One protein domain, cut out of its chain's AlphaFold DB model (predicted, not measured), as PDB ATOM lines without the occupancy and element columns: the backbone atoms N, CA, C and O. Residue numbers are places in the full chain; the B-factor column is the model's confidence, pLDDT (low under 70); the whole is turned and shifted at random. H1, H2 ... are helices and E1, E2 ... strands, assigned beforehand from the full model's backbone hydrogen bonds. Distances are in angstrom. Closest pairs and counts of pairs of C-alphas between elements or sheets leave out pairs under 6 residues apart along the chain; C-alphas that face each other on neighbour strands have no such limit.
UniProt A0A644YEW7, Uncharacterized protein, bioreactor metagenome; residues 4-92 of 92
ATOM      1  N   VAL A   4     190.099 214.294 165.238       98.31
ATOM      2  CA  VAL A   4     190.179 215.682 164.794       98.31
ATOM      3  C   VAL A   4     189.048 215.907 163.797       98.31
ATOM      4  O   VAL A   4     189.016 215.314 162.717       98.31
ATOM      5  N   VAL A   5     188.104 216.766 164.159       98.25
ATOM      6  CA  VAL A   5     186.954 217.109 163.324       98.25
ATOM      7  C   VAL A   5     187.100 218.546 162.858       98.25
ATOM      8  O   VAL A   5     187.370 219.428 163.668       98.25
ATOM      9  N   TYR A   6     186.903 218.816 161.570       98.44
ATOM     10  CA  TYR A   6     187.052 220.175 161.052       98.44
ATOM     11  C   TYR A   6     185.880 220.640 160.197       98.44
ATOM     12  O   TYR A   6     185.188 219.852 159.562       98.44
ATOM     13  N   LYS A   7     185.687 221.957 160.127       97.94
ATOM     14  CA  LYS A   7     184.884 222.608 159.090       97.94
ATOM     15  C   LYS A   7     185.777 223.578 158.330       97.94
ATOM     16  O   LYS A   7     186.398 224.447 158.938       97.94
ATOM     17  N   SER A   8     185.836 223.451 157.007       97.25
ATOM     18  CA  SER A   8     186.615 224.339 156.136       97.25
ATOM     19  C   SER A   8     185.745 224.916 155.022       97.25
ATOM     20  O   SER A   8     184.780 224.281 154.613       97.25
ATOM     21  N   ASN A   9     186.086 226.118 154.553       95.12
ATOM     22  CA  ASN A   9     185.429 226.758 153.408       95.12
ATOM     23  C   ASN A   9     186.287 226.670 152.135       95.12
ATOM     24  O   ASN A   9     185.800 226.310 151.075       95.12
ATOM     25  N   THR A  10     187.584 226.969 152.254       93.56
ATOM     26  CA  THR A  10     188.538 227.039 151.129       93.56
ATOM     27  C   THR A  10     189.740 226.099 151.299       93.56
ATOM     28  O   THR A  10     190.763 226.257 150.641       93.56
ATOM     29  N   GLY A  11     189.649 225.125 152.211       95.69
ATOM     30  CA  GLY A  11     190.661 224.081 152.409       95.69
ATOM     31  C   GLY A  11     191.822 224.441 153.345       95.69
ATOM     32  O   GLY A  11     192.616 223.570 153.688       95.69
ATOM     33  N   PHE A  12     191.945 225.685 153.826       95.75
ATOM     34  CA  PHE A  12     193.016 226.038 154.776       95.75
ATOM     35  C   PHE A  12     192.869 225.317 156.119       95.75
ATOM     36  O   PHE A  12     193.811 224.684 156.586       95.75
ATOM     37  N   THR A  13     191.678 225.354 156.723       97.75
ATOM     38  CA  THR A  13     191.406 224.655 157.992       97.75
ATOM     39  C   THR A  13     191.646 223.155 157.880       97.75
ATOM     40  O   THR A  13     192.151 222.551 158.818       97.75
ATOM     41  N   GLU A  14     191.335 222.560 156.727       98.19
ATOM     42  CA  GLU A  14     191.623 221.151 156.461       98.19
ATOM     43  C   GLU A  14     193.125 220.856 156.514       98.19
ATOM     44  O   GLU A  14     193.529 219.897 157.164       98.19
ATOM     45  N   LYS A  15     193.967 221.695 155.892       98.00
ATOM     46  CA  LYS A  15     195.430 221.531 155.947       98.00
ATOM     47  C   LYS A  15     195.944 221.554 157.389       98.00
ATOM     48  O   LYS A  15     196.745 220.699 157.757       98.00
ATOM     49  N   TYR A  16     195.450 222.478 158.217       97.50
ATOM     50  CA  TYR A  16     195.818 222.533 159.636       97.50
ATOM     51  C   TYR A  16     195.285 221.336 160.433       97.50
ATOM     52  O   TYR A  16     195.999 220.807 161.281       97.50
ATOM     53  N   ALA A  17     194.068 220.868 160.145       98.19
ATOM     54  CA  ALA A  17     193.500 219.686 160.789       98.19
ATOM     55  C   ALA A  17     194.296 218.417 160.450       98.19
ATOM     56  O   ALA A  17     194.578 217.619 161.340       98.19
ATOM     57  N   ARG A  18     194.713 218.262 159.187       98.12
ATOM     58  CA  ARG A  18     195.587 217.168 158.742       98.12
ATOM     59  C   ARG A  18     196.949 217.226 159.427       98.12
ATOM     60  O   ARG A  18     197.358 216.225 159.998       98.12
ATOM     61  N   LEU A  19     197.584 218.400 159.474       98.06
ATOM     62  CA  LEU A  19     198.853 218.590 160.184       98.06
ATOM     63  C   LEU A  19     198.735 218.213 161.671       98.06
ATOM     64  O   LEU A  19     199.616 217.554 162.220       98.06
ATOM     65  N   LEU A  20     197.642 218.607 162.331       97.12
ATOM     66  CA  LEU A  20     197.394 218.229 163.720       97.12
ATOM     67  C   LEU A  20     197.174 216.718 163.868       97.12
ATOM     68  O   LEU A  20     197.721 216.108 164.787       97.12
ATOM     69  N   GLY A  21     196.408 216.106 162.966       97.25
ATOM     70  CA  GLY A  21     196.197 214.660 162.935       97.25
ATOM     71  C   GLY A  21     197.497 213.880 162.764       97.25
ATOM     72  O   GLY A  21     197.756 212.962 163.531       97.25
ATOM     73  N   GLU A  22     198.366 214.299 161.844       97.56
ATOM     74  CA  GLU A  22     199.694 213.703 161.633       97.56
ATOM     75  C   GLU A  22     200.560 213.758 162.900       97.56
ATOM     76  O   GLU A  22     201.245 212.791 163.226       97.56
ATOM     77  N   ARG A  23     200.515 214.869 163.645       96.94
ATOM     78  CA  ARG A  23     201.298 215.044 164.881       96.94
ATOM     79  C   ARG A  23     200.735 214.291 166.083       96.94
ATOM     80  O   ARG A  23     201.488 213.981 166.999       96.94
ATOM     81  N   THR A  24     199.429 214.044 166.106       95.75
ATOM     82  CA  THR A  24     198.730 213.424 167.246       95.75
ATOM     83  C   THR A  24     198.387 211.953 167.019       95.75
ATOM     84  O   THR A  24     198.054 211.253 167.971       95.75
ATOM     85  N   GLY A  25     198.439 211.479 165.772       96.69
ATOM     86  CA  GLY A  25     197.963 210.156 165.367       96.69
ATOM     87  C   GLY A  25     196.436 210.017 165.354       96.69
ATOM     88  O   GLY A  25     195.927 208.918 165.131       96.69
ATOM     89  N   LEU A  26     195.688 211.097 165.602       96.81
ATOM     90  CA  LEU A  26     194.228 211.060 165.614       96.81
ATOM     91  C   LEU A  26     193.658 211.025 164.186       96.81
ATOM     92  O   LEU A  26     194.153 211.735 163.306       96.81
ATOM     93  N   PRO A  27     192.573 210.266 163.946       97.38
ATOM     94  CA  PRO A  27     191.877 210.293 162.668       97.38
ATOM     95  C   PRO A  27     191.299 211.687 162.403       97.38
ATOM     96  O   PRO A  27     190.730 212.313 163.301       97.38
ATOM     97  N   VAL A  28     191.413 212.147 161.157       98.25
ATOM     98  CA  VAL A  28     190.963 213.473 160.716       98.25
ATOM     99  C   VAL A  28     189.784 213.321 159.767       98.25
ATOM    100  O   VAL A  28     189.859 212.540 158.820       98.25
ATOM    101  N   MET A  29     188.701 214.060 159.997       98.12
ATOM    102  CA  MET A  29     187.538 214.054 159.101       98.12
ATOM    103  C   MET A  29     186.745 215.366 159.144       98.12
ATOM    104  O   MET A  29     186.751 216.054 160.171       98.12
ATOM    105  N   PRO A  30     186.041 215.733 158.061       98.12
ATOM    106  CA  PRO A  30     185.158 216.892 158.072       98.12
ATOM    107  C   PRO A  30     183.944 216.658 158.988       98.12
ATOM    108  O   PRO A  30     183.505 215.526 159.202       98.12
ATOM    109  N   LEU A  31     183.372 217.738 159.524       97.75
ATOM    110  CA  LEU A  31     182.238 217.726 160.458       97.75
ATOM    111  C   LEU A  31     181.016 216.975 159.909       97.75
ATOM    112  O   LEU A  31     180.271 216.332 160.650       97.75
ATOM    113  N   GLU A  32     180.808 217.060 158.606       96.25
ATOM    114  CA  GLU A  32     179.729 216.425 157.868       96.25
ATOM    115  C   GLU A  32     179.881 214.896 157.875       96.25
ATOM    116  O   GLU A  32     178.905 214.191 158.137       96.25
ATOM    117  N   GLU A  33     181.104 214.383 157.707       96.75
ATOM    118  CA  GLU A  33     181.410 212.952 157.812       96.75
ATOM    119  C   GLU A  33     181.456 212.471 159.262       96.75
ATOM    120  O   GLU A  33     181.032 211.349 159.553       96.75
ATOM    121  N   ALA A  34     181.904 213.319 160.193       95.81
ATOM    122  CA  ALA A  34     181.978 213.003 161.620       95.81
ATOM    123  C   ALA A  34     180.615 212.620 162.219       95.81
ATOM    124  O   ALA A  34     180.559 211.976 163.263       95.81
ATOM    125  N   ARG A  35     179.497 212.934 161.549       90.50
ATOM    126  CA  ARG A  35     178.148 212.485 161.937       90.50
ATOM    127  C   ARG A  35     178.027 210.966 162.086       90.50
ATOM    128  O   ARG A  35     177.168 210.522 162.838       90.50
ATOM    129  N   ARG A  36     178.884 210.179 161.430       94.25
ATOM    130  CA  ARG A  36     178.937 208.715 161.601       94.25
ATOM    131  C   ARG A  36     179.515 208.267 162.945       94.25
ATOM    132  O   ARG A  36     179.339 207.113 163.319       94.25
ATOM    133  N   LEU A  37     180.220 209.149 163.655       94.62
ATOM    134  CA  LEU A  37     180.741 208.862 164.988       94.62
ATOM    135  C   LEU A  37     179.595 208.843 166.016       94.62
ATOM    136  O   LEU A  37     178.609 209.581 165.849       94.62
ATOM    137  N   PRO A  38     179.726 208.043 167.092       95.25
ATOM    138  CA  PRO A  38     178.793 208.062 168.211       95.25
ATOM    139  C   PRO A  38     178.639 209.463 168.811       95.25
ATOM    140  O   PRO A  38     179.596 210.242 168.870       95.25
ATOM    141  N   GLN A  39     177.435 209.782 169.280       94.44
ATOM    142  CA  GLN A  39     177.188 211.016 170.024       94.44
ATOM    143  C   GLN A  39     178.012 211.030 171.325       94.44
ATOM    144  O   GLN A  39     178.237 209.980 171.920       94.44
ATOM    145  N   GLY A  40     178.488 212.206 171.736       94.62
ATOM    146  CA  GLY A  40     179.335 212.367 172.924       94.62
ATOM    147  C   GLY A  40     180.788 211.921 172.736       94.62
ATOM    148  O   GLY A  40     181.548 211.926 173.692       94.62
ATOM    149  N   THR A  41     181.194 211.553 171.517       96.31
ATOM    150  CA  THR A  41     182.601 211.270 171.195       96.31
ATOM    151  C   THR A  41     183.487 212.480 171.521       96.31
ATOM    152  O   THR A  41     183.144 213.597 171.135       96.31
ATOM    153  N   ASP A  42     184.627 212.243 172.175       97.00
ATOM    154  CA  ASP A  42     185.668 213.248 172.414       97.00
ATOM    155  C   ASP A  42     186.319 213.683 171.097       97.00
ATOM    156  O   ASP A  42     186.848 212.856 170.341       97.00
ATOM    157  N   ILE A  43     186.314 214.988 170.824       97.62
ATOM    158  CA  ILE A  43     186.917 215.538 169.607       97.62
ATOM    159  C   ILE A  43     187.787 216.766 169.864       97.62
ATOM    160  O   ILE A  43     187.540 217.570 170.766       97.62
ATOM    161  N   VAL A  44     188.767 216.950 168.979       97.50
ATOM    162  CA  VAL A  44     189.423 218.239 168.742       97.50
ATOM    163  C   VAL A  44     188.749 218.883 167.538       97.50
ATOM    164  O   VAL A  44     188.749 218.302 166.454       97.50
ATOM    165  N   PHE A  45     188.160 220.065 167.714       97.94
ATOM    166  CA  PHE A  45     187.423 220.747 166.656       97.94
ATOM    167  C   PHE A  45     188.224 221.898 166.036       97.94
ATOM    168  O   PHE A  45     188.690 222.787 166.748       97.94
ATOM    169  N   LEU A  46     188.320 221.928 164.705       98.06
ATOM    170  CA  LEU A  46     188.898 223.046 163.956       98.06
ATOM    171  C   LEU A  46     187.847 223.729 163.081       98.06
ATOM    172  O   LEU A  46     187.255 223.109 162.200       98.06
ATOM    173  N   GLY A  47     187.653 225.030 163.272       97.25
ATOM    174  CA  GLY A  47     186.716 225.823 162.477       97.25
ATOM    175  C   GLY A  47     187.385 227.043 161.863       97.25
ATOM    176  O   GLY A  47     188.226 227.690 162.484       97.25
ATOM    177  N   TRP A  48     187.005 227.380 160.634       96.25
ATOM    178  CA  TRP A  48     187.371 228.672 160.059       96.25
ATOM    179  C   TRP A  48     186.614 229.815 160.744       96.25
ATOM    180  O   TRP A  48     185.501 229.619 161.239       96.25
ATOM    181  N   VAL A  49     187.219 231.002 160.774       93.62
ATOM    182  CA  VAL A  49     186.620 232.195 161.381       93.62
ATOM    183  C   VAL A  49     185.901 233.037 160.336       93.62
ATOM    184  O   VAL A  49     186.467 233.371 159.297       93.62
ATOM    185  N   MET A  50     184.670 233.433 160.649       92.19
ATOM    186  CA  MET A  50     183.891 234.404 159.884       92.19
ATOM    187  C   MET A  50     183.248 235.395 160.847       92.19
ATOM    188  O   MET A  50     182.514 234.985 161.742       92.19
ATOM    189  N   ALA A  51     183.523 236.692 160.670       88.69
ATOM    190  CA  ALA A  51     182.970 237.758 161.515       88.69
ATOM    191  C   ALA A  51     183.097 237.452 163.027       88.69
ATOM    192  O   ALA A  51     182.128 237.530 163.775       88.69
ATOM    193  N   GLY A  52     184.281 236.993 163.452       86.00
ATOM    194  CA  GLY A  52     184.573 236.635 164.845       86.00
ATOM    195  C   GLY A  52     183.967 235.320 165.349       86.00
ATOM    196  O   GLY A  52     184.192 234.953 166.496       86.00
ATOM    197  N   ASN A  53     183.236 234.580 164.512       89.50
ATOM    198  CA  ASN A  53     182.627 233.306 164.884       89.50
ATOM    199  C   ASN A  53     183.422 232.119 164.338       89.50
ATOM    200  O   ASN A  53     183.820 232.113 163.173       89.50
ATOM    201  N   VAL A  54     183.581 231.075 165.157       94.88
ATOM    202  CA  VAL A  54     184.150 229.789 164.729       94.88
ATOM    203  C   VAL A  54     183.062 228.959 164.054       94.88
ATOM    204  O   VAL A  54     182.129 228.454 164.689       94.88
ATOM    205  N   MET A  55     183.174 228.808 162.741       96.12
ATOM    206  CA  MET A  55     182.136 228.189 161.931       96.12
ATOM    207  C   MET A  55     182.035 226.688 162.205       96.12
ATOM    208  O   MET A  55     183.018 225.953 162.159       96.12
ATOM    209  N   GLY A  56     180.812 226.218 162.459       96.19
ATOM    210  CA  GLY A  56     180.523 224.816 162.773       96.19
ATOM    211  C   GLY A  56     180.656 224.440 164.250       96.19
ATOM    212  O   GLY A  56     180.164 223.377 164.619       96.19
ATOM    213  N   LEU A  57     181.209 225.313 165.104       96.00
ATOM    214  CA  LEU A  57     181.412 225.010 166.526       96.00
ATOM    215  C   LEU A  57     180.095 224.662 167.232       96.00
ATOM    216  O   LEU A  57     179.993 223.609 167.848       96.00
ATOM    217  N   LYS A  58     179.044 225.475 167.047       94.81
ATOM    218  CA  LYS A  58     177.705 225.212 167.617       94.81
ATOM    219  C   LYS A  58     177.123 223.857 167.196       94.81
ATOM    220  O   LYS A  58     176.378 223.240 167.945       94.81
ATOM    221  N   THR A  59     177.420 223.398 165.983       95.25
ATOM    222  CA  THR A  59     176.963 222.088 165.504       95.25
ATOM    223  C   THR A  59     177.790 220.961 166.116       95.25
ATOM    224  O   THR A  59     177.223 219.930 166.465       95.25
ATOM    225  N   ALA A  60     179.102 221.161 166.261       96.19
ATOM    226  CA  ALA A  60     180.003 220.192 166.865       96.19
ATOM    227  C   ALA A  60     179.666 219.954 168.344       96.19
ATOM    228  O   ALA A  60     179.440 218.811 168.728       96.19
ATOM    229  N   VAL A  61     179.531 221.022 169.138       96.12
ATOM    230  CA  VAL A  61     179.248 220.930 170.583       96.12
ATOM    231  C   VAL A  61     177.911 220.245 170.879       96.12
ATOM    232  O   VAL A  61     177.821 219.439 171.788       96.12
ATOM    233  N   ARG A  62     176.879 220.439 170.044       94.94
ATOM    234  CA  ARG A  62     175.574 219.766 170.223       94.94
ATOM    235  C   ARG A  62     175.618 218.248 170.023       94.94
ATOM    236  O   ARG A  62     174.638 217.568 170.327       94.94
ATOM    237  N   ARG A  63     176.682 217.718 169.417       95.00
ATOM    238  CA  ARG A  63     176.796 216.294 169.075       95.00
ATOM    239  C   ARG A  63     177.947 215.603 169.794       95.00
ATOM    240  O   ARG A  63     177.848 214.409 170.065       95.00
ATOM    241  N   PHE A  64     179.033 216.311 170.050       96.38
ATOM    242  CA  PHE A  64     180.289 215.746 170.517       96.38
ATOM    243  C   PHE A  64     180.730 216.419 171.805       96.38
ATOM    244  O   PHE A  64     180.388 217.574 172.051       96.38
ATOM    245  N   HIS A  65     181.560 215.724 172.575       96.00
ATOM    246  CA  HIS A  65     182.282 216.352 173.666       96.00
ATOM    247  C   HIS A  65     183.516 217.050 173.077       96.00
ATOM    248  O   HIS A  65     184.505 216.424 172.697       96.00
ATOM    249  N   VAL A  66     183.415 218.367 172.887       96.62
ATOM    250  CA  VAL A  66     184.481 219.162 172.262       96.62
ATOM    251  C   VAL A  66     185.529 219.505 173.313       96.62
ATOM    252  O   VAL A  66     185.355 220.437 174.092       96.62
ATOM    253  N   CYS A  67     186.633 218.760 173.324       95.25
ATOM    254  CA  CYS A  67     187.696 218.929 174.313       95.25
ATOM    255  C   CYS A  67     188.598 220.131 174.001       95.25
ATOM    256  O   CYS A  67     189.142 220.763 174.902       95.25
ATOM    257  N   VAL A  68     188.791 220.427 172.712       95.25
ATOM    258  CA  VAL A  68     189.667 221.501 172.230       95.25
ATOM    259  C   VAL A  68     189.028 222.167 171.018       95.25
ATOM    260  O   VAL A  68     188.502 221.486 170.138       95.25
ATOM    261  N   VAL A  69     189.122 223.496 170.950       95.56
ATOM    262  CA  VAL A  69     188.716 224.298 169.789       95.56
ATOM    263  C   VAL A  69     189.933 225.028 169.239       95.56
ATOM    264  O   VAL A  69     190.608 225.739 169.981       95.56
ATOM    265  N   CYS A  70     190.189 224.905 167.938       94.88
ATOM    266  CA  CYS A  70     191.148 225.753 167.234       94.88
ATOM    267  C   CYS A  70     190.442 226.536 166.124       94.88
ATOM    268  O   CYS A  70     189.754 225.976 165.267       94.88
ATOM    269  N   SER A  71     190.624 227.850 166.133       93.88
ATOM    270  CA  SER A  71     190.133 228.755 165.104       93.88
ATOM    271  C   SER A  71     191.207 228.986 164.039       93.88
ATOM    272  O   SER A  71     192.386 229.136 164.348       93.88
ATOM    273  N   VAL A  72     190.801 229.020 162.769       93.94
ATOM    274  CA  VAL A  72     191.686 229.341 161.640       93.94
ATOM    275  C   VAL A  72     191.134 230.556 160.904       93.94
ATOM    276  O   VAL A  72     190.038 230.508 160.345       93.94
ATOM    277  N   GLY A  73     191.887 231.649 160.882       91.00
ATOM    278  CA  GLY A  73     191.492 232.887 160.218       91.00
ATOM    279  C   GLY A  73     192.592 233.939 160.275       91.00
ATOM    280  O   GLY A  73     193.614 233.738 160.920       91.00
ATOM    281  N   MET A  74     192.371 235.059 159.591       88.12
ATOM    282  CA  MET A  74     193.277 236.213 159.580       88.12
ATOM    283  C   MET A  74     192.821 237.265 160.596       88.12
ATOM    284  O   MET A  74     192.591 238.418 160.244       88.12
ATOM    285  N   ILE A  75     192.580 236.846 161.835       82.81
ATOM    286  CA  ILE A  75     192.200 237.745 162.921       82.81
ATOM    287  C   ILE A  75     192.978 237.358 164.167       82.81
ATOM    288  O   ILE A  75     193.079 236.170 164.483       82.81
ATOM    289  N   ASP A  76     193.511 238.358 164.860       83.81
ATOM    290  CA  ASP A  76     194.066 238.142 166.187       83.81
ATOM    291  C   ASP A  76     192.921 237.803 167.146       83.81
ATOM    292  O   ASP A  76     191.898 238.496 167.153       83.81
ATOM    293  N   PRO A  77     193.047 236.723 167.932       84.38
ATOM    294  CA  PRO A  77     191.983 236.320 168.829       84.38
ATOM    295  C   PRO A  77     191.786 237.384 169.914       84.38
ATOM    296  O   PRO A  77     192.713 237.700 170.659       84.38
ATOM    297  N   SER A  78     190.568 237.915 170.030       87.31
ATOM    298  CA  SER A  78     190.185 238.746 171.174       87.31
ATOM    299  C   SER A  78     189.775 237.880 172.369       87.31
ATOM    300  O   SER A  78     189.301 236.751 172.208       87.31
ATOM    301  N   GLU A  79     189.886 238.426 173.581       88.69
ATOM    302  CA  GLU A  79     189.394 237.765 174.801       88.69
ATOM    303  C   GLU A  79     187.907 237.391 174.697       88.69
ATOM    304  O   GLU A  79     187.497 236.310 175.113       88.69
ATOM    305  N   GLU A  80     187.099 238.244 174.062       87.12
ATOM    306  CA  GLU A  80     185.680 237.981 173.820       87.12
ATOM    307  C   GLU A  80     185.466 236.758 172.917       87.12
ATOM    308  O   GLU A  80     184.611 235.915 173.196       87.12
ATOM    309  N   GLN A  81     186.263 236.611 171.855       85.12
ATOM    310  CA  GLN A  81     186.174 235.463 170.952       85.12
ATOM    311  C   GLN A  81     186.582 234.164 171.654       85.12
ATOM    312  O   GLN A  81     185.918 233.136 171.489       85.12
ATOM    313  N   ILE A  82     187.636 234.211 172.476       88.19
ATOM    314  CA  ILE A  82     188.089 233.068 173.279       88.19
ATOM    315  C   ILE A  82     187.012 232.684 174.301       88.19
ATOM    316  O   ILE A  82     186.654 231.508 174.414       88.19
ATOM    317  N   ALA A  83     186.455 233.663 175.018       88.38
ATOM    318  CA  ALA A  83     185.377 233.452 175.978       88.38
ATOM    319  C   ALA A  83     184.123 232.872 175.307       88.38
ATOM    320  O   ALA A  83     183.558 231.900 175.803       88.38
ATOM    321  N   SER A  84     183.728 233.395 174.146       85.06
ATOM    322  CA  SER A  84     182.587 232.893 173.372       85.06
ATOM    323  C   SER A  84     182.761 231.424 172.970       85.06
ATOM    324  O   SER A  84     181.846 230.615 173.147       85.06
ATOM    325  N   ALA A  85     183.957 231.036 172.509       86.12
ATOM    326  CA  ALA A  85     184.262 229.646 172.179       86.12
ATOM    327  C   ALA A  85     184.198 228.721 173.408       86.12
ATOM    328  O   ALA A  85     183.666 227.612 173.314       86.12
ATOM    329  N   ARG A  86     184.681 229.182 174.571       87.06
ATOM    330  CA  ARG A  86     184.584 228.442 175.842       87.06
ATOM    331  C   ARG A  86     183.135 228.260 176.281       87.06
ATOM    332  O   ARG A  86     182.734 227.142 176.590       87.06
ATOM    333  N   THR A  87     182.337 229.324 176.243       85.12
ATOM    334  CA  THR A  87     180.911 229.273 176.586       85.12
ATOM    335  C   THR A  87     180.158 228.312 175.672       85.12
ATOM    336  O   THR A  87     179.358 227.515 176.148       85.12
ATOM    337  N   ALA A  88     180.454 228.313 174.369       80.69
ATOM    338  CA  ALA A  88     179.837 227.376 173.434       80.69
ATOM    339  C   ALA A  88     180.109 225.901 173.787       80.69
ATOM    340  O   ALA A  88     179.259 225.062 173.510       80.69
ATOM    341  N   CYS A  89     181.258 225.589 174.397       77.19
ATOM    342  CA  CYS A  89     181.595 224.231 174.834       77.19
ATOM    343  C   CYS A  89     181.043 223.894 176.230       77.19
ATOM    344  O   CYS A  89     180.769 222.733 176.498       77.19
ATOM    345  N   ALA A  90     180.868 224.884 177.112       72.06
ATOM    346  CA  ALA A  90     180.382 224.681 178.482       72.06
ATOM    347  C   ALA A  90     178.854 224.510 178.590       72.06
ATOM    348  O   ALA A  90     178.367 223.986 179.585       72.06
ATOM    349  N   VAL A  91     178.099 224.978 177.590       60.00
ATOM    350  CA  VAL A  91     176.620 224.928 177.555       60.00
ATOM    351  C   VAL A  91     176.115 223.734 176.716       60.00
ATOM    352  O   VAL A  91     174.960 223.704 176.295       60.00
ATOM    353  N   ALA A  92     176.991 222.772 176.422       54.53
ATOM    354  CA  ALA A  92     176.753 221.660 175.505       54.53
ATOM    355  C   ALA A  92     176.365 220.358 176.212       54.53
ATOM    356  O   ALA A  92     176.947 220.073 177.281       54.53
TER     357      ALA A  92
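What this domain is: This is residues 4 to 92 of the 92 residues of an uncharacterized protein of bioreactor metagenome (UniProt A0A644YEW7). A strongly twisted sheet of four parallel strands, in the order E2 E1 E3 E4, has the long helix H1 along one face and the short H2 over the opposite face, while H4 packs on the edge strand E4. The printed part has 89 residues with four named helices and four named strands, alternating E1 H1 E2 H2 E3 H3 E4 H4, a mixed class. It is compact, with a radius of gyration of the C-alphas of 12.1 A, and rounded, spanning 31 by 28 by 21 A.

How they stand to each other: Inner strands E1, residues 4 to 7, and E3, residues 42 to 50, are parallel, with N 5 and O 44 within hydrogen-bond range at 2.8 A. Edge strand E2, residues 28 to 30, is parallel to E1, with N 29 and O 4 at 3.0 A. Edge strand E4, residues 65 to 72, is parallel to E3, with N 45 and O 68 at 2.8 A, and bends by 58 degrees at residue 68. H1, residues 12 to 24, has a height of 8.0 A over the sheet and runs along the strands, at 2 degrees to E1 on the local plane; their closest C-alphas, Val 4 and Gly 21, are 6.4 A apart. H2, residues 31 to 34, is on the opposite face. H3, residues 57 to 61, only grazes the sheet. H4, residues 79 to 90, touches H3 with residues 85 to 89 alone, the closest C-alphas being Val 61 and Cys 89, 5.9 A. E1, H1, E2 and E3, H3, E4 are strand-helix-strand units, parallel neighbour strands with a helix between; E2, H2, E3 is a split one, with E1 between its strands; the crossovers are right-handed. Every O i to N i+4 pair is within hydrogen-bond range in H1, H3 and H4; H2 is too short for one.

Where its parts are: E1 begins at C-alpha 4 (190.179, 215.682, 164.794). E3 measures 24.7 A, E4 20.0 A, H1 18.6 A and H4 16.3 A, ending at C-alpha 90 (180.382, 224.681, 178.482).

The domain as a whole: The C-alphas farthest apart, Pro 38 and Asp 76, are 33.8 A apart. The printed part has no cut and no long link. Residues 91 to 92 have pLDDT under 70.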